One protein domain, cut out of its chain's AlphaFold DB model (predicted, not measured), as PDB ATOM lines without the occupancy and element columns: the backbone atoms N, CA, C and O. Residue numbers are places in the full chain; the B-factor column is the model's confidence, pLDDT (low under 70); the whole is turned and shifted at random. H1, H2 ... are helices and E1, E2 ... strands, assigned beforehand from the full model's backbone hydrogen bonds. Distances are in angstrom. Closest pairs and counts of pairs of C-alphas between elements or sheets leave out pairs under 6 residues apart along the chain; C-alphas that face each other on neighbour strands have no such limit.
ATOM      1  N   GLN A   5     522.969 194.699 861.627       68.31
ATOM      2  CA  GLN A   5     523.591 193.986 860.509       68.31
ATOM      3  C   GLN A   5     523.935 194.975 859.389       68.31
ATOM      4  O   GLN A   5     523.193 195.931 859.152       68.31
ATOM      5  N   ALA A   6     525.062 194.749 858.714       70.81
ATOM      6  CA  ALA A   6     525.553 195.567 857.615       70.81
ATOM      7  C   ALA A   6     525.615 194.758 856.319       70.81
ATOM      8  O   ALA A   6     526.356 193.778 856.249       70.81
ATOM      9  N   ASP A   7     524.915 195.220 855.290       74.50
ATOM     10  CA  ASP A   7     524.986 194.648 853.949       74.50
ATOM     11  C   ASP A   7     525.864 195.548 853.078       74.50
ATOM     12  O   ASP A   7     525.570 196.731 852.899       74.50
ATOM     13  N   ILE A   8     526.965 194.999 852.559       71.31
ATOM     14  CA  ILE A   8     527.927 195.729 851.726       71.31
ATOM     15  C   ILE A   8     527.645 195.430 850.255       71.31
ATOM     16  O   ILE A   8     527.616 194.272 849.841       71.31
ATOM     17  N   GLN A   9     527.489 196.481 849.454       66.31
ATOM     18  CA  GLN A   9     527.294 196.397 848.013       66.31
ATOM     19  C   GLN A   9     528.496 196.980 847.266       66.31
ATOM     20  O   GLN A   9     528.880 198.139 847.454       66.31
ATOM     21  N   VAL A  10     529.051 196.171 846.363       58.12
ATOM     22  CA  VAL A  10     530.056 196.579 845.377       58.12
ATOM     23  C   VAL A  10     529.570 196.106 844.007       58.12
ATOM     24  O   VAL A  10     529.614 194.916 843.710       58.12
ATOM     25  N   ASP A  11     529.069 197.023 843.179       56.75
ATOM     26  CA  ASP A  11     528.792 196.742 841.769       56.75
ATOM     27  C   ASP A  11     530.118 196.771 840.999       56.75
ATOM     28  O   ASP A  11     530.742 197.826 840.855       56.75
ATOM     29  N   ALA A  12     530.555 195.605 840.521       49.88
ATOM     30  CA  ALA A  12     531.846 195.411 839.868       49.88
ATOM     31  C   ALA A  12     532.047 196.271 838.600       49.88
ATOM     32  O   ALA A  12     533.187 196.432 838.169       49.88
ATOM     33  N   GLY A  13     530.982 196.838 838.014       54.31
ATOM     34  CA  GLY A  13     531.066 197.678 836.811       54.31
ATOM     35  C   GLY A  13     531.055 199.195 837.042       54.31
ATOM     36  O   GLY A  13     531.551 199.931 836.194       54.31
ATOM     37  N   ASN A  14     530.511 199.682 838.165       65.69
ATOM     38  CA  ASN A  14     530.184 201.112 838.352       65.69
ATOM     39  C   ASN A  14     530.792 201.753 839.607       65.69
ATOM     40  O   ASN A  14     530.430 202.877 839.965       65.69
ATOM     41  N   ASN A  15     531.671 201.036 840.304       85.12
ATOM     42  CA  ASN A  15     532.206 201.448 841.599       85.12
ATOM     43  C   ASN A  15     533.737 201.533 841.639       85.12
ATOM     44  O   ASN A  15     534.295 201.730 842.713       85.12
ATOM     45  N   ALA A  16     534.420 201.388 840.506       89.69
ATOM     46  CA  ALA A  16     535.870 201.504 840.422       89.69
ATOM     47  C   ALA A  16     536.270 202.452 839.288       89.69
ATOM     48  O   ALA A  16     535.738 202.363 838.183       89.69
ATOM     49  N   TRP A  17     537.224 203.341 839.555       91.94
ATOM     50  CA  TRP A  17     537.753 204.290 838.577       91.94
ATOM     51  C   TRP A  17     539.271 204.348 838.641       91.94
ATOM     52  O   TRP A  17     539.868 204.248 839.713       91.94
ATOM     53  N   LEU A  18     539.883 204.573 837.482       91.56
ATOM     54  CA  LEU A  18     541.285 204.939 837.355       91.56
ATOM     55  C   LEU A  18     541.352 206.426 836.994       91.56
ATOM     56  O   LEU A  18     540.900 206.823 835.922       91.56
ATOM     57  N   LEU A  19     541.863 207.252 837.903       91.69
ATOM     58  CA  LEU A  19     542.004 208.693 837.718       91.69
ATOM     59  C   LEU A  19     543.464 209.014 837.389       91.69
ATOM     60  O   LEU A  19     544.343 208.817 838.226       91.69
ATOM     61  N   THR A  20     543.716 209.538 836.193       90.75
ATOM     62  CA  THR A  20     545.025 210.090 835.825       90.75
ATOM     63  C   THR A  20     545.058 211.559 836.213       90.75
ATOM     64  O   THR A  20     544.290 212.369 835.692       90.75
ATOM     65  N   LEU A  21     545.912 211.902 837.173       91.12
ATOM     66  CA  LEU A  21     546.041 213.256 837.684       91.12
ATOM     67  C   LEU A  21     547.250 213.923 837.028       91.12
ATOM     68  O   LEU A  21     548.352 213.409 837.200       91.12
ATOM     69  N   PRO A  22     547.079 215.060 836.333       89.50
ATOM     70  CA  PRO A  22     548.166 215.687 835.591       89.50
ATOM     71  C   PRO A  22     549.254 216.224 836.521       89.50
ATOM     72  O   PRO A  22     549.020 216.450 837.713       89.50
ATOM     73  N   GLU A  23     550.426 216.497 835.956       90.50
ATOM     74  CA  GLU A  23     551.446 217.289 836.636       90.50
ATOM     75  C   GLU A  23     550.899 218.682 836.982       90.50
ATOM     76  O   GLU A  23     550.241 219.339 836.169       90.50
ATOM     77  N   VAL A  24     551.160 219.145 838.205       87.62
ATOM     78  CA  VAL A  24     550.770 220.483 838.658       87.62
ATOM     79  C   VAL A  24     551.847 221.106 839.526       87.62
ATOM     80  O   VAL A  24     552.547 220.424 840.274       87.62
ATOM     81  N   ARG A  25     551.917 222.437 839.496       84.94
ATOM     82  CA  ARG A  25     552.716 223.210 840.442       84.94
ATOM     83  C   ARG A  25     551.806 223.848 841.479       84.94
ATOM     84  O   ARG A  25     550.909 224.608 841.124       84.94
ATOM     85  N   ILE A  26     552.029 223.534 842.748       79.06
ATOM     86  CA  ILE A  26     551.249 224.067 843.867       79.06
ATOM     87  C   ILE A  26     552.233 224.665 844.863       79.06
ATOM     88  O   ILE A  26     553.121 223.963 845.332       79.06
ATOM     89  N   GLU A  27     552.078 225.952 845.183       78.00
ATOM     90  CA  GLU A  27     552.939 226.644 846.159       78.00
ATOM     91  C   GLU A  27     554.444 226.530 845.817       78.00
ATOM     92  O   GLU A  27     555.299 226.408 846.687       78.00
ATOM     93  N   GLY A  28     554.776 226.530 844.520       80.69
ATOM     94  CA  GLY A  28     556.151 226.402 844.016       80.69
ATOM     95  C   GLY A  28     556.685 224.966 843.936       80.69
ATOM     96  O   GLY A  28     557.639 224.722 843.193       80.69
ATOM     97  N   GLU A  29     556.037 224.010 844.602       84.25
ATOM     98  CA  GLU A  29     556.380 222.588 844.567       84.25
ATOM     99  C   GLU A  29     555.788 221.910 843.327       84.25
ATOM    100  O   GLU A  29     554.634 222.150 842.956       84.25
ATOM    101  N   LEU A  30     556.605 221.085 842.670       85.44
ATOM    102  CA  LEU A  30     556.193 220.284 841.525       85.44
ATOM    103  C   LEU A  30     555.611 218.962 842.020       85.44
ATOM    104  O   LEU A  30     556.277 218.221 842.741       85.44
ATOM    105  N   PHE A  31     554.391 218.662 841.598       87.00
ATOM    106  CA  PHE A  31     553.788 217.355 841.778       87.00
ATOM    107  C   PHE A  31     553.656 216.691 840.419       87.00
ATOM    108  O   PHE A  31     552.856 217.146 839.603       87.00
ATOM    109  N   GLU A  32     554.408 215.613 840.215       88.19
ATOM    110  CA  GLU A  32     554.369 214.812 838.992       88.19
ATOM    111  C   GLU A  32     552.970 214.236 838.731       88.19
ATOM    112  O   GLU A  32     552.110 214.173 839.626       88.19
ATOM    113  N   GLU A  33     552.754 213.819 837.483       89.56
ATOM    114  CA  GLU A  33     551.586 213.033 837.107       89.56
ATOM    115  C   GLU A  33     551.491 211.782 837.990       89.56
ATOM    116  O   GLU A  33     552.484 211.101 838.252       89.56
ATOM    117  N   CYS A  34     550.289 211.466 838.466       87.75
ATOM    118  CA  CYS A  34     550.074 210.252 839.238       87.75
ATOM    119  C   CYS A  34     548.732 209.607 838.918       87.75
ATOM    120  O   CYS A  34     547.775 210.254 838.493       87.75
ATOM    121  N   THR A  35     548.668 208.296 839.126       90.38
ATOM    122  CA  THR A  35     547.445 207.520 838.936       90.38
ATOM    123  C   THR A  35     546.839 207.172 840.287       90.38
ATOM    124  O   THR A  35     547.528 206.653 841.168       90.38
ATOM    125  N   VAL A  36     545.542 207.439 840.430       92.06
ATOM    126  CA  VAL A  36     544.751 207.096 841.612       92.06
ATOM    127  C   VAL A  36     543.694 206.074 841.224       92.06
ATOM    128  O   VAL A  36     542.883 206.317 840.333       92.06
ATOM    129  N   VAL A  37     543.669 204.939 841.912       92.00
ATOM    130  CA  VAL A  37     542.550 203.998 841.862       92.00
ATOM    131  C   VAL A  37     541.529 204.442 842.900       92.00
ATOM    132  O   VAL A  37     541.858 204.562 844.075       92.00
ATOM    133  N   ALA A  38     540.297 204.700 842.482       93.12
ATOM    134  CA  ALA A  38     539.204 205.061 843.372       93.12
ATOM    135  C   ALA A  38     538.169 203.935 843.412       93.12
ATOM    136  O   ALA A  38     537.716 203.482 842.363       93.12
ATOM    137  N   LEU A  39     537.777 203.512 844.610       92.56
ATOM    138  CA  LEU A  39     536.745 202.508 844.847       92.56
ATOM    139  C   LEU A  39     535.596 203.122 845.642       92.56
ATOM    140  O   LEU A  39     535.828 203.787 846.649       92.56
ATOM    141  N   ARG A  40     534.358 202.883 845.208       93.31
ATOM    142  CA  ARG A  40     533.141 203.239 845.935       93.31
ATOM    143  C   ARG A  40     532.492 201.998 846.528       93.31
ATOM    144  O   ARG A  40     532.137 201.072 845.808       93.31
ATOM    145  N   THR A  41     532.226 202.035 847.821       92.31
ATOM    146  CA  THR A  41     531.506 200.974 848.526       92.31
ATOM    147  C   THR A  41     530.252 201.554 849.150       92.31
ATOM    148  O   THR A  41     530.307 202.611 849.779       92.31
ATOM    149  N   LEU A  42     529.123 200.873 848.973       92.44
ATOM    150  CA  LEU A  42     527.870 201.232 849.629       92.44
ATOM    151  C   LEU A  42     527.581 200.225 850.732       92.44
ATOM    152  O   LEU A  42     527.848 199.034 850.572       92.44
ATOM    153  N   LYS A  43     527.037 200.694 851.847       91.44
ATOM    154  CA  LYS A  43     526.658 199.833 852.959       91.44
ATOM    155  C   LYS A  43     525.330 200.281 853.535       91.44
ATOM    156  O   LYS A  43     525.206 201.425 853.957       91.44
ATOM    157  N   ASP A  44     524.379 199.364 853.608       90.19
ATOM    158  CA  ASP A  44     523.104 199.591 854.281       90.19
ATOM    159  C   ASP A  44     523.136 198.878 855.636       90.19
ATOM    160  O   ASP A  44     523.584 197.734 855.745       90.19
ATOM    161  N   SER A  45     522.710 199.572 856.689       87.19
ATOM    162  CA  SER A  45     522.616 199.021 858.037       87.19
ATOM    163  C   SER A  45     521.163 198.913 858.471       87.19
ATOM    164  O   SER A  45     520.363 199.834 858.293       87.19
ATOM    165  N   TRP A  46     520.820 197.774 859.062       83.88
ATOM    166  CA  TRP A  46     519.447 197.429 859.413       83.88
ATOM    167  C   TRP A  46     519.326 197.132 860.903       83.88
ATOM    168  O   TRP A  46     520.199 196.495 861.498       83.88
ATOM    169  N   TYR A  47     518.231 197.597 861.503       76.44
ATOM    170  CA  TYR A  47     517.869 197.273 862.876       76.44
ATOM    171  C   TYR A  47     517.035 195.994 862.941       76.44
ATOM    172  O   TYR A  47     516.058 195.838 862.202       76.44
ATOM    173  N   HIS A  48     517.399 195.127 863.887       70.19
ATOM    174  CA  HIS A  48     516.672 193.911 864.227       70.19
ATOM    175  C   HIS A  48     516.098 194.022 865.645       70.19
ATOM    176  O   HIS A  48     516.884 194.051 866.597       70.19
ATOM    177  N   PRO A  49     514.761 194.035 865.807       63.91
ATOM    178  CA  PRO A  49     514.123 194.060 867.122       63.91
ATOM    179  C   PRO A  49     514.569 192.899 868.026       63.91
ATOM    180  O   PRO A  49     514.900 193.136 869.184       63.91
ATOM    181  N   ASP A  50     514.689 191.684 867.473       63.50
ATOM    182  CA  ASP A  50     514.953 190.454 868.248       63.50
ATOM    183  C   ASP A  50     516.260 189.722 867.859       63.50
ATOM    184  O   ASP A  50     516.452 188.546 868.169       63.50
ATOM    185  N   GLY A  51     517.194 190.405 867.186       61.25
ATOM    186  CA  GLY A  51     518.492 189.836 866.776       61.25
ATOM    187  C   GLY A  51     518.488 188.997 865.496       61.25
ATOM    188  O   GLY A  51     517.553 189.071 864.702       61.25
ATOM    189  N   GLU A  52     519.572 188.244 865.264       59.09
ATOM    190  CA  GLU A  52     519.865 187.573 863.977       59.09
ATOM    191  C   GLU A  52     518.772 186.585 863.521       59.09
ATOM    192  O   GLU A  52     518.614 186.356 862.325       59.09
ATOM    193  N   ASN A  53     517.964 186.059 864.450       63.09
ATOM    194  CA  ASN A  53     516.884 185.109 864.161       63.09
ATOM    195  C   ASN A  53     515.527 185.774 863.834       63.09
ATOM    196  O   ASN A  53     514.533 185.071 863.643       63.09
ATOM    197  N   TYR A  54     515.447 187.110 863.781       64.31
ATOM    198  CA  TYR A  54     514.206 187.827 863.476       64.31
ATOM    199  C   TYR A  54     513.862 187.764 861.978       64.31
ATOM    200  O   TYR A  54     514.589 188.295 861.137       64.31
ATOM    201  N   SER A  55     512.718 187.155 861.650       63.09
ATOM    202  CA  SER A  55     512.201 186.990 860.280       63.09
ATOM    203  C   SER A  55     511.168 188.045 859.857       63.09
ATOM    204  O   SER A  55     510.626 187.968 858.754       63.09
ATOM    205  N   GLY A  56     510.877 189.026 860.717       68.06
ATOM    206  CA  GLY A  56     509.959 190.125 860.412       68.06
ATOM    207  C   GLY A  56     510.595 191.255 859.583       68.06
ATOM    208  O   GLY A  56     511.789 191.216 859.268       68.06
ATOM    209  N   PRO A  57     509.807 192.284 859.219       68.69
ATOM    210  CA  PRO A  57     510.285 193.407 858.418       68.69
ATOM    211  C   PRO A  57     511.405 194.167 859.142       68.69
ATOM    212  O   PRO A  57     511.269 194.551 860.303       68.69
ATOM    213  N   ARG A  58     512.522 194.378 858.440       74.44
ATOM    214  CA  ARG A  58     513.683 195.126 858.940       74.44
ATOM    215  C   ARG A  58     513.457 196.626 858.768       74.44
ATOM    216  O   ARG A  58     512.900 197.057 857.760       74.44
ATOM    217  N   THR A  59     513.960 197.415 859.711       79.62
ATOM    218  CA  THR A  59     513.959 198.881 859.610       79.62
ATOM    219  C   THR A  59     515.351 199.358 859.230       79.62
ATOM    220  O   THR A  59     516.333 198.960 859.857       79.62
ATOM    221  N   LEU A  60     515.448 200.208 858.207       82.88
ATOM    222  CA  LEU A  60     516.716 200.806 857.799       82.88
ATOM    223  C   LEU A  60     517.225 201.724 858.918       82.88
ATOM    224  O   LEU A  60     516.572 202.709 859.255       82.88
ATOM    225  N   ALA A  61     518.379 201.394 859.491       84.38
ATOM    226  CA  ALA A  61     519.026 202.176 860.543       84.38
ATOM    227  C   ALA A  61     519.966 203.239 859.955       84.38
ATOM    228  O   ALA A  61     520.110 204.337 860.496       84.38
ATOM    229  N   GLY A  62     520.591 202.942 858.819       90.25
ATOM    230  CA  GLY A  62     521.487 203.877 858.163       90.25
ATOM    231  C   GLY A  62     521.980 203.392 856.813       90.25
ATOM    232  O   GLY A  62     521.762 202.250 856.410       90.25
ATOM    233  N   ARG A  63     522.639 204.300 856.101       92.81
ATOM    234  CA  ARG A  63     523.307 204.027 854.829       92.81
ATOM    235  C   ARG A  63     524.648 204.739 854.812       92.81
ATOM    236  O   ARG A  63     524.758 205.862 855.300       92.81
ATOM    237  N   GLU A  64     525.653 204.125 854.218       94.25
ATOM    238  CA  GLU A  64     526.989 204.688 854.065       94.25
ATOM    239  C   GLU A  64     527.420 204.616 852.597       94.25
ATOM    240  O   GLU A  64     527.209 203.607 851.921       94.25
ATOM    241  N   CYS A  65     528.057 205.683 852.119       94.62
ATOM    242  CA  CYS A  65     528.825 205.686 850.881       94.62
ATOM    243  C   CYS A  65     530.271 206.014 851.210       94.62
ATOM    244  O   CYS A  65     530.587 207.108 851.675       94.62
ATOM    245  N   GLN A  66     531.146 205.059 850.935       94.38
ATOM    246  CA  GLN A  66     532.573 205.177 851.143       94.38
ATOM    247  C   GLN A  66     533.282 205.335 849.801       94.38
ATOM    248  O   GLN A  66     533.013 204.572 848.878       94.38
ATOM    249  N   ILE A  67     534.212 206.284 849.706       94.62
ATOM    250  CA  ILE A  67     535.176 206.404 848.612       94.62
ATOM    251  C   ILE A  67     536.570 206.143 849.171       94.62
ATOM    252  O   ILE A  67     537.039 206.910 850.009       94.62
ATOM    253  N   SER A  68     537.236 205.101 848.689       93.06
ATOM    254  CA  SER A  68     538.621 204.767 849.023       93.06
ATOM    255  C   SER A  68     539.522 205.070 847.831       93.06
ATOM    256  O   SER A  68     539.255 204.633 846.715       93.06
ATOM    257  N   LEU A  69     540.572 205.851 848.059       93.88
ATOM    258  CA  LEU A  69     541.548 206.277 847.063       93.88
ATOM    259  C   LEU A  69     542.877 205.577 847.326       93.88
ATOM    260  O   LEU A  69     543.373 205.636 848.446       93.88
ATOM    261  N   PHE A  70     543.475 204.999 846.291       91.38
ATOM    262  CA  PHE A  70     544.756 204.302 846.345       91.38
ATOM    263  C   PHE A  70     545.713 204.881 845.311       91.38
ATOM    264  O   PHE A  70     545.345 205.031 844.147       91.38
ATOM    265  N   TRP A  71     546.947 205.188 845.701       89.31
ATOM    266  CA  TRP A  71     547.969 205.666 844.766       89.31
ATOM    267  C   TRP A  71     549.374 205.235 845.182       89.31
ATOM    268  O   TRP A  71     549.669 205.017 846.362       89.31
ATOM    269  N   ASN A  72     550.264 205.149 844.195       75.62
ATOM    270  CA  ASN A  72     551.676 204.867 844.419       75.62
ATOM    271  C   ASN A  72     552.446 206.182 844.543       75.62
ATOM    272  O   ASN A  72     552.811 206.802 843.551       75.62
ATOM    273  N   GLY A  73     552.694 206.608 845.780       59.19
ATOM    274  CA  GLY A  73     553.657 207.663 846.092       59.19
ATOM    275  C   GLY A  73     554.960 207.047 846.598       59.19
ATOM    276  O   GLY A  73     555.126 206.917 847.806       59.19
ATOM    277  N   GLY A  74     555.852 206.617 845.699       49.28
ATOM    278  CA  GLY A  74     557.238 206.239 846.035       49.28
ATOM    279  C   GLY A  74     557.449 205.084 847.038       49.28
ATOM    280  O   GLY A  74     558.505 205.027 847.662       49.28
ATOM    281  N   GLY A  75     556.480 204.182 847.235       56.72
ATOM    282  CA  GLY A  75     556.558 203.070 848.197       56.72
ATOM    283  C   GLY A  75     555.211 202.360 848.402       56.72
ATOM    284  O   GLY A  75     554.343 202.475 847.538       56.72
ATOM    285  N   TRP A  76     555.044 201.637 849.531       54.72
ATOM    286  CA  TRP A  76     553.804 200.930 849.920       54.72
ATOM    287  C   TRP A  76     552.560 201.777 849.615       54.72
ATOM    288  O   TRP A  76     552.525 202.956 849.980       54.72
ATOM    289  N   GLY A  77     551.570 201.171 848.949       64.12
ATOM    290  CA  GLY A  77     550.368 201.850 848.463       64.12
ATOM    291  C   GLY A  77     549.743 202.731 849.540       64.12
ATOM    292  O   GLY A  77     549.466 202.274 850.650       64.12
ATOM    293  N   LYS A  78     549.578 204.018 849.228       79.50
ATOM    294  CA  LYS A  78     548.916 204.970 850.117       79.50
ATOM    295  C   LYS A  78     547.417 204.874 849.892       79.50
ATOM    296  O   LYS A  78     546.979 204.821 848.745       79.50
ATOM    297  N   GLU A  79     546.665 204.861 850.985       89.12
ATOM    298  CA  GLU A  79     545.206 204.825 850.982       89.12
ATOM    299  C   GLU A  79     544.648 206.047 851.714       89.12
ATOM    300  O   GLU A  79     545.166 206.447 852.760       89.12
ATOM    301  N   GLN A  80     543.570 206.621 851.187       91.50
ATOM    302  CA  GLN A  80     542.753 207.594 851.900       91.50
ATOM    303  C   GLN A  80     541.271 207.357 851.629       91.50
ATOM    304  O   GLN A  80     540.865 207.189 850.482       91.50
ATOM    305  N   THR A  81     540.464 207.394 852.687       92.88
ATOM    306  CA  THR A  81     539.048 207.032 852.630       92.88
ATOM    307  C   THR A  81     538.152 208.171 853.118       92.88
ATOM    308  O   THR A  81     538.458 208.833 854.108       92.88
ATOM    309  N   PHE A  82     537.029 208.369 852.429       94.75
ATOM    310  CA  PHE A  82     535.989 209.350 852.736       94.75
ATOM    311  C   PHE A  82     534.648 208.642 852.883       94.75
ATOM    312  O   PHE A  82     534.315 207.804 852.049       94.75
ATOM    313  N   VAL A  83     533.874 208.978 853.914       94.44
ATOM    314  CA  VAL A  83     532.594 208.316 854.199       94.44
ATOM    315  C   VAL A  83     531.506 209.364 854.375       94.44
ATOM    316  O   VAL A  83     531.606 210.212 855.259       94.44
ATOM    317  N   ALA A  84     530.457 209.264 853.563       96.06
ATOM    318  CA  ALA A  84     529.180 209.916 853.812       96.06
ATOM    319  C   ALA A  84     528.252 208.934 854.531       96.06
ATOM    320  O   ALA A  84     528.178 207.761 854.152       96.06
ATOM    321  N   ARG A  85     527.540 209.394 855.559       95.44
ATOM    322  CA  ARG A  85     526.675 208.562 856.396       95.44
ATOM    323  C   ARG A  85     525.306 209.199 856.569       95.44
ATOM    324  O   ARG A  85     525.184 210.295 857.100       95.44
ATOM    325  N   TYR A  86     524.283 208.462 856.175       94.38
ATOM    326  CA  TYR A  86     522.900 208.709 856.535       94.38
ATOM    327  C   TYR A  86     522.567 207.891 857.780       94.38
ATOM    328  O   TYR A  86     522.717 206.667 857.773       94.38
ATOM    329  N   THR A  87     522.100 208.550 858.830       90.12
ATOM    330  CA  THR A  87     521.586 207.896 860.034       90.12
ATOM    331  C   THR A  87     520.122 208.238 860.204       90.12
ATOM    332  O   THR A  87     519.759 209.409 860.171       90.12
ATOM    333  N   SER A  88     519.293 207.222 860.420       82.75
ATOM    334  CA  SER A  88     517.945 207.386 860.949       82.75
ATOM    335  C   SER A  88     518.001 206.916 862.393       82.75
ATOM    336  O   SER A  88     517.918 205.711 862.635       82.75
ATOM    337  N   ASP A  89     518.210 207.829 863.346       67.75
ATOM    338  CA  ASP A  89     518.199 207.433 864.756       67.75
ATOM    339  C   ASP A  89     516.836 206.798 865.079       67.75
ATOM    340  O   ASP A  89     515.765 207.291 864.723       67.75
ATOM    341  N   LEU A  90     516.895 205.611 865.674       63.16
ATOM    342  CA  LEU A  90     515.733 204.790 865.979       63.16
ATOM    343  C   LEU A  90     514.917 205.382 867.135       63.16
ATOM    344  O   LEU A  90     513.730 205.073 867.249       63.16
ATOM    345  N   TRP A  91     515.537 206.222 867.974       62.69
ATOM    346  CA  TRP A  91     514.911 206.817 869.152       62.69
ATOM    347  C   TRP A  91     514.209 208.138 868.861       62.69
ATOM    348  O   TRP A  91     513.056 208.301 869.261       62.69
ATOM    349  N   ASP A  92     514.865 209.059 868.158       65.69
ATOM    350  CA  ASP A  92     514.300 210.377 867.848       65.69
ATOM    351  C   ASP A  92     513.703 210.472 866.428       65.69
ATOM    352  O   ASP A  92     512.995 211.433 866.121       65.69
ATOM    353  N   ARG A  93     513.942 209.458 865.578       63.91
ATOM    354  CA  ARG A  93     513.527 209.391 864.164       63.91
ATOM    355  C   ARG A  93     513.925 210.614 863.346       63.91
ATOM    356  O   ARG A  93     513.270 210.897 862.343       63.91
ATOM    357  N   THR A  94     514.969 211.332 863.741       80.44
ATOM    358  CA  THR A  94     515.440 212.489 862.991       80.44
ATOM    359  C   THR A  94     516.524 212.014 862.031       80.44
ATOM    360  O   THR A  94     517.652 211.758 862.453       80.44
ATOM    361  N   PRO A  95     516.209 211.825 860.735       89.38
ATOM    362  CA  PRO A  95     517.226 211.455 859.774       89.38
ATOM    363  C   PRO A  95     518.217 212.606 859.613       89.38
ATOM    364  O   PRO A  95     517.802 213.753 859.481       89.38
ATOM    365  N   GLU A  96     519.506 212.306 859.556       93.50
ATOM    366  CA  GLU A  96     520.548 213.281 859.232       93.50
ATOM    367  C   GLU A  96     521.561 212.649 858.275       93.50
ATOM    368  O   GLU A  96     521.865 211.453 858.354       93.50
ATOM    369  N   LEU A  97     522.077 213.456 857.350       96.06
ATOM    370  CA  LEU A  97     523.191 213.110 856.481       96.06
ATOM    371  C   LEU A  97     524.467 213.825 856.942       96.06
ATOM    372  O   LEU A  97     524.597 215.036 856.788       96.06
ATOM    373  N   ASP A  98     525.454 213.069 857.408       95.50
ATOM    374  CA  ASP A  98     526.838 213.523 857.537       95.50
ATOM    375  C   ASP A  98     527.564 213.285 856.202       95.50
ATOM    376  O   ASP A  98     527.913 212.152 855.868       95.50
ATOM    377  N   LEU A  99     527.728 214.332 855.386       94.94
ATOM    378  CA  LEU A  99     528.213 214.190 854.006       94.94
ATOM    379  C   LEU A  99     529.708 213.855 853.912       94.94
ATOM    380  O   LEU A  99     530.119 213.205 852.957       94.94
ATOM    381  N   THR A 100     530.528 214.321 854.852       81.88
ATOM    382  CA  THR A 100     531.994 214.235 854.732       81.88
ATOM    383  C   THR A 100     532.690 213.677 855.964       81.88
ATOM    384  O   THR A 100     533.915 213.545 855.956       81.88
ATOM    385  N   GLY A 101     531.944 213.353 857.020       82.12
ATOM    386  CA  GLY A 101     532.520 213.021 858.311       82.12
ATOM    387  C   GLY A 101     533.209 214.232 858.957       82.12
ATOM    388  O   GLY A 101     532.996 215.374 858.539       82.12
ATOM    389  N   PRO A 102     534.046 213.997 859.984       72.88
ATOM    390  CA  PRO A 102     534.643 215.071 860.775       72.88
ATOM    391  C   PRO A 102     535.686 215.899 860.011       72.88
ATOM    392  O   PRO A 102     535.782 217.094 860.262       72.88
ATOM    393  N   ASP A 103     536.432 215.295 859.075       79.88
ATOM    394  CA  ASP A 103     537.529 215.950 858.355       79.88
ATOM    395  C   ASP A 103     537.545 215.567 856.867       79.88
ATOM    396  O   ASP A 103     537.801 214.418 856.505       79.88
ATOM    397  N   PHE A 104     537.359 216.552 855.982       88.88
ATOM    398  CA  PHE A 104     537.546 216.387 854.536       88.88
ATOM    399  C   PHE A 104     538.874 217.004 854.089       88.88
ATOM    400  O   PHE A 104     538.958 218.185 853.747       88.88
ATOM    401  N   LYS A 105     539.941 216.202 854.092       89.19
ATOM    402  CA  LYS A 105     541.293 216.654 853.744       89.19
ATOM    403  C   LYS A 105     541.983 215.649 852.838       89.19
ATOM    404  O   LYS A 105     542.261 214.532 853.250       89.19
ATOM    405  N   LEU A 106     542.337 216.073 851.630       89.50
ATOM    406  CA  LEU A 106     543.111 215.240 850.708       89.50
ATOM    407  C   LEU A 106     544.584 215.138 851.108       89.50
ATOM    408  O   LEU A 106     545.117 216.056 851.726       89.50
ATOM    409  N   GLU A 107     545.289 214.104 850.679       88.88
ATOM    410  CA  GLU A 107     546.755 214.072 850.738       88.88
ATOM    411  C   GLU A 107     547.405 215.078 849.774       88.88
ATOM    412  O   GLU A 107     546.884 215.346 848.689       88.88
ATOM    413  N   LYS A 108     548.546 215.673 850.158       85.56
ATOM    414  CA  LYS A 108     549.170 216.786 849.396       85.56
ATOM    415  C   LYS A 108     549.432 216.403 847.932       85.56
ATOM    416  O   LYS A 108     549.112 217.165 847.024       85.56
ATOM    417  N   VAL A 109     549.903 215.174 847.720       85.38
ATOM    418  CA  VAL A 109     550.252 214.588 846.415       85.38
ATOM    419  C   VAL A 109     549.061 214.316 845.486       85.38
ATOM    420  O   VAL A 109     549.272 213.961 844.336       85.38
ATOM    421  N   ILE A 110     547.820 214.510 845.935       88.12
ATOM    422  CA  ILE A 110     546.613 214.393 845.093       88.12
ATOM    423  C   ILE A 110     545.745 215.664 845.125       88.12
ATOM    424  O   ILE A 110     544.710 215.751 844.460       88.12
ATOM    425  N   ARG A 111     546.164 216.696 845.870       86.06
ATOM    426  CA  ARG A 111     545.495 218.006 845.899       86.06
ATOM    427  C   ARG A 111     545.686 218.772 844.589       86.06
ATOM    428  O   ARG A 111     546.561 218.469 843.782       86.06
ATOM    429  N   GLY A 112     544.826 219.776 844.394       82.44
ATOM    430  CA  GLY A 112     544.896 220.730 843.280       82.44
ATOM    431  C   GLY A 112     544.519 220.172 841.905       82.44
ATOM    432  O   GLY A 112     544.547 220.915 840.934       82.44
ATOM    433  N   ARG A 113     544.124 218.894 841.823       86.69
ATOM    434  CA  ARG A 113     543.885 218.159 840.566       86.69
ATOM    435  C   ARG A 113     542.441 217.688 840.392       86.69
ATOM    436  O   ARG A 113     542.170 216.706 839.721       86.69
ATOM    437  N   GLY A 114     541.499 218.364 841.052       87.94
ATOM    438  CA  GLY A 114     540.066 218.061 840.944       87.94
ATOM    439  C   GLY A 114     539.585 216.832 841.726       87.94
ATOM    440  O   GLY A 114     538.379 216.637 841.827       87.94
ATOM    441  N   VAL A 115     540.479 216.059 842.355       91.62
ATOM    442  CA  VAL A 115     540.125 214.852 843.134       91.62
ATOM    443  C   VAL A 115     539.069 215.138 844.200       91.62
ATOM    444  O   VAL A 115     538.113 214.388 844.332       91.62
ATOM    445  N   GLY A 116     539.192 216.249 844.931       92.00
ATOM    446  CA  GLY A 116     538.255 216.584 846.011       92.00
ATOM    447  C   GLY A 116     536.849 216.854 845.485       92.00
ATOM    448  O   GLY A 116     535.873 216.353 846.031       92.00
ATOM    449  N   SER A 117     536.755 217.576 844.368       91.06
ATOM    450  CA  SER A 117     535.495 217.788 843.658       91.06
ATOM    451  C   SER A 117     534.924 216.474 843.128       91.06
ATOM    452  O   SER A 117     533.729 216.241 843.266       91.06
ATOM    453  N   TRP A 118     535.765 215.592 842.583       93.06
ATOM    454  CA  TRP A 118     535.330 214.278 842.112       93.06
ATOM    455  C   TRP A 118     534.781 213.409 843.253       93.06
ATOM    456  O   TRP A 118     533.693 212.854 843.118       93.06
ATOM    457  N   VAL A 119     535.463 213.353 844.406       94.38
ATOM    458  CA  VAL A 119     534.973 212.642 845.602       94.38
ATOM    459  C   VAL A 119     533.619 213.209 846.029       94.38
ATOM    460  O   VAL A 119     532.658 212.454 846.162       94.38
ATOM    461  N   MET A 120     533.508 214.534 846.168       94.69
ATOM    462  CA  MET A 120     532.248 215.186 846.544       94.69
ATOM    463  C   MET A 120     531.126 214.905 845.545       94.69
ATOM    464  O   MET A 120     529.997 214.663 845.956       94.69
ATOM    465  N   GLN A 121     531.420 214.873 844.244       93.56
ATOM    466  CA  GLN A 121     530.443 214.489 843.229       93.56
ATOM    467  C   GLN A 121     529.911 213.071 843.475       93.56
ATOM    468  O   GLN A 121     528.698 212.877 843.423       93.56
ATOM    469  N   GLN A 122     530.774 212.096 843.784       93.62
ATOM    470  CA  GLN A 122     530.326 210.729 844.073       93.62
ATOM    471  C   GLN A 122     529.447 210.668 845.326       93.62
ATOM    472  O   GLN A 122     528.378 210.053 845.294       93.62
ATOM    473  N   LEU A 123     529.867 211.341 846.401       95.31
ATOM    474  CA  LEU A 123     529.122 211.385 847.659       95.31
ATOM    475  C   LEU A 123     527.762 212.075 847.486       95.31
ATOM    476  O   LEU A 123     526.760 211.579 847.989       95.31
ATOM    477  N   ILE A 124     527.692 213.168 846.721       95.88
ATOM    478  CA  ILE A 124     526.444 213.902 846.463       95.88
ATOM    479  C   ILE A 124     525.512 213.117 845.540       95.88
ATOM    480  O   ILE A 124     524.306 213.076 845.785       95.88
ATOM    481  N   CYS A 125     526.037 212.465 844.498       94.19
ATOM    482  CA  CYS A 125     525.237 211.591 843.640       94.19
ATOM    483  C   CYS A 125     524.573 210.475 844.451       94.19
ATOM    484  O   CYS A 125     523.394 210.197 844.247       94.19
ATOM    485  N   TRP A 126     525.299 209.876 845.397       95.19
ATOM    486  CA  TRP A 126     524.716 208.919 846.330       95.19
ATOM    487  C   TRP A 126     523.716 209.579 847.292       95.19
ATOM    488  O   TRP A 126     522.600 209.085 847.437       95.19
ATOM    489  N   ALA A 127     524.064 210.716 847.900       95.94
ATOM    490  CA  ALA A 127     523.206 211.422 848.854       95.94
ATOM    491  C   ALA A 127     521.846 211.806 848.258       95.94
ATOM    492  O   ALA A 127     520.832 211.727 848.937       95.94
ATOM    493  N   ARG A 128     521.795 212.153 846.968       95.19
ATOM    494  CA  ARG A 128     520.552 212.470 846.244       95.19
ATOM    495  C   ARG A 128     519.597 211.283 846.073       95.19
ATOM    496  O   ARG A 128     518.476 211.482 845.621       95.19
ATOM    497  N   THR A 129     520.017 210.067 846.422       94.06
ATOM    498  CA  THR A 129     519.124 208.897 846.510       94.06
ATOM    499  C   THR A 129     518.355 208.833 847.836       94.06
ATOM    500  O   THR A 129     517.453 208.009 847.982       94.06
ATOM    501  N   LEU A 130     518.709 209.682 848.806       93.94
ATOM    502  CA  LEU A 130     518.030 209.830 850.094       93.94
ATOM    503  C   LEU A 130     516.825 210.783 849.968       93.94
ATOM    504  O   LEU A 130     516.717 211.506 848.971       93.94
ATOM    505  N   PRO A 131     515.915 210.828 850.962       94.12
ATOM    506  CA  PRO A 131     514.817 211.789 850.960       94.12
ATOM    507  C   PRO A 131     515.316 213.235 850.815       94.12
ATOM    508  O   PRO A 131     516.227 213.667 851.516       94.12
ATOM    509  N   ALA A 132     514.686 214.002 849.921       95.75
ATOM    510  CA  ALA A 132     515.101 215.366 849.580       95.75
ATOM    511  C   ALA A 132     515.164 216.305 850.800       95.75
ATOM    512  O   ALA A 132     516.063 217.138 850.904       95.75
ATOM    513  N   GLU A 133     514.244 216.113 851.746       95.06
ATOM    514  CA  GLU A 133     514.135 216.918 852.962       95.06
ATOM    515  C   GLU A 133     515.128 216.527 854.060       95.06
ATOM    516  O   GLU A 133     515.167 217.194 855.095       95.06
ATOM    517  N   THR A 134     515.925 215.468 853.877       95.31
ATOM    518  CA  THR A 134     516.901 215.045 854.884       95.31
ATOM    519  C   THR A 134     517.883 216.190 855.170       95.31
ATOM    520  O   THR A 134     518.533 216.680 854.239       95.31
TER     521      THR A 134
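AT A GLANCE: This is residues 5 to 134 of the 190 residues of an uncharacterized protein of Klebsiella pneumoniae (UniProt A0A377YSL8). A long, twisted sheet of six strands, E1, E2, E5, E6, E7 and E8, curls round a single helix, H1, which packs mostly on E6 and E7. At one end of the long axis E2 and E5 bend over into a small hairpin, E3 and E4. The 130 printed residues hold eight named strands and then one named helix, in the order E1 to E8, H1. The large sheet is branched at E5, its neighbour pairs are antiparallel, and the class is mostly strand. The whole is loose, with a radius of gyration of the C-alphas of 17.9 A, and is a rod spanning 58 by 28 by 22 A.

IN THESE COORDINATES: In the large sheet, E5, residues 34 to 47, is the longest strand at 42.0 A, from C-alpha 34 at (550.074, 210.252, 839.238) to C-alpha 47 at (517.869, 197.273, 862.876). E6, residues 59 to 71, measures 37.7 A, and E7, residues 78 to 88, 32.9 A. E8 is residues 95 to 98, 10.1 A; E1 is residues 5 to 9, 13.3 A; E2 is residues 16 to 21, 15.8 A. E3, residues 24 to 26, is 6.3 A long and E4, residues 29 to 31, 6.5 A. H1, residues 115 to 127, is 18.2 A long and ends with C-alpha 127 at (523.206, 211.422, 848.854).

HOW THE PARTS SIT: E5 to E8 form a meander, each strand the antiparallel neighbour of the one before. E1, beside residues 42 to 46, and E2, beside residues 34 to 39, lie on one side of E5, and E6 on the other side. Within hydrogen-bond range are N 7 and O 44 at 2.9 A for E1 and E5, N 19 and O 36 at 2.8 A for E2 and E5, N 41 and O 66 at 2.9 A for E5 and E6, N 67 and O 82 at 2.8 A for E6 and E7, and N 87 and O 96 at 3.0 A for E7 and E8. E2 runs on into E3, and E4 into E5, each at 73 degrees. In the hairpin E3 and E4, N 24 and O 31 are 3.0 A apart. H1 is on the large sheet; its closest C-alphas to E7 are Leu 123 and Ala 84, 6.3 A, and to E6 Leu 123 and Cys 65, 6.6 A. E5 and H1 are near each other, with 7 pairs of C-alphas within 10 A. Every O i to N i+4 pair of H1 is within hydrogen-bond range. H1 is apart from E3 and E4.

THE WHOLE: The C-alphas of Gly 28 and Ser 55, the two farthest apart, are 61.2 A apart. The printed part has no cut. The links E5 to E6 and E8 to H1 are long. The mean pLDDT of the printed part is 83.4; it is under 70 at residue 5 and at residues 9 to 14, 49 to 57, 73 to 77 and 89 to 93.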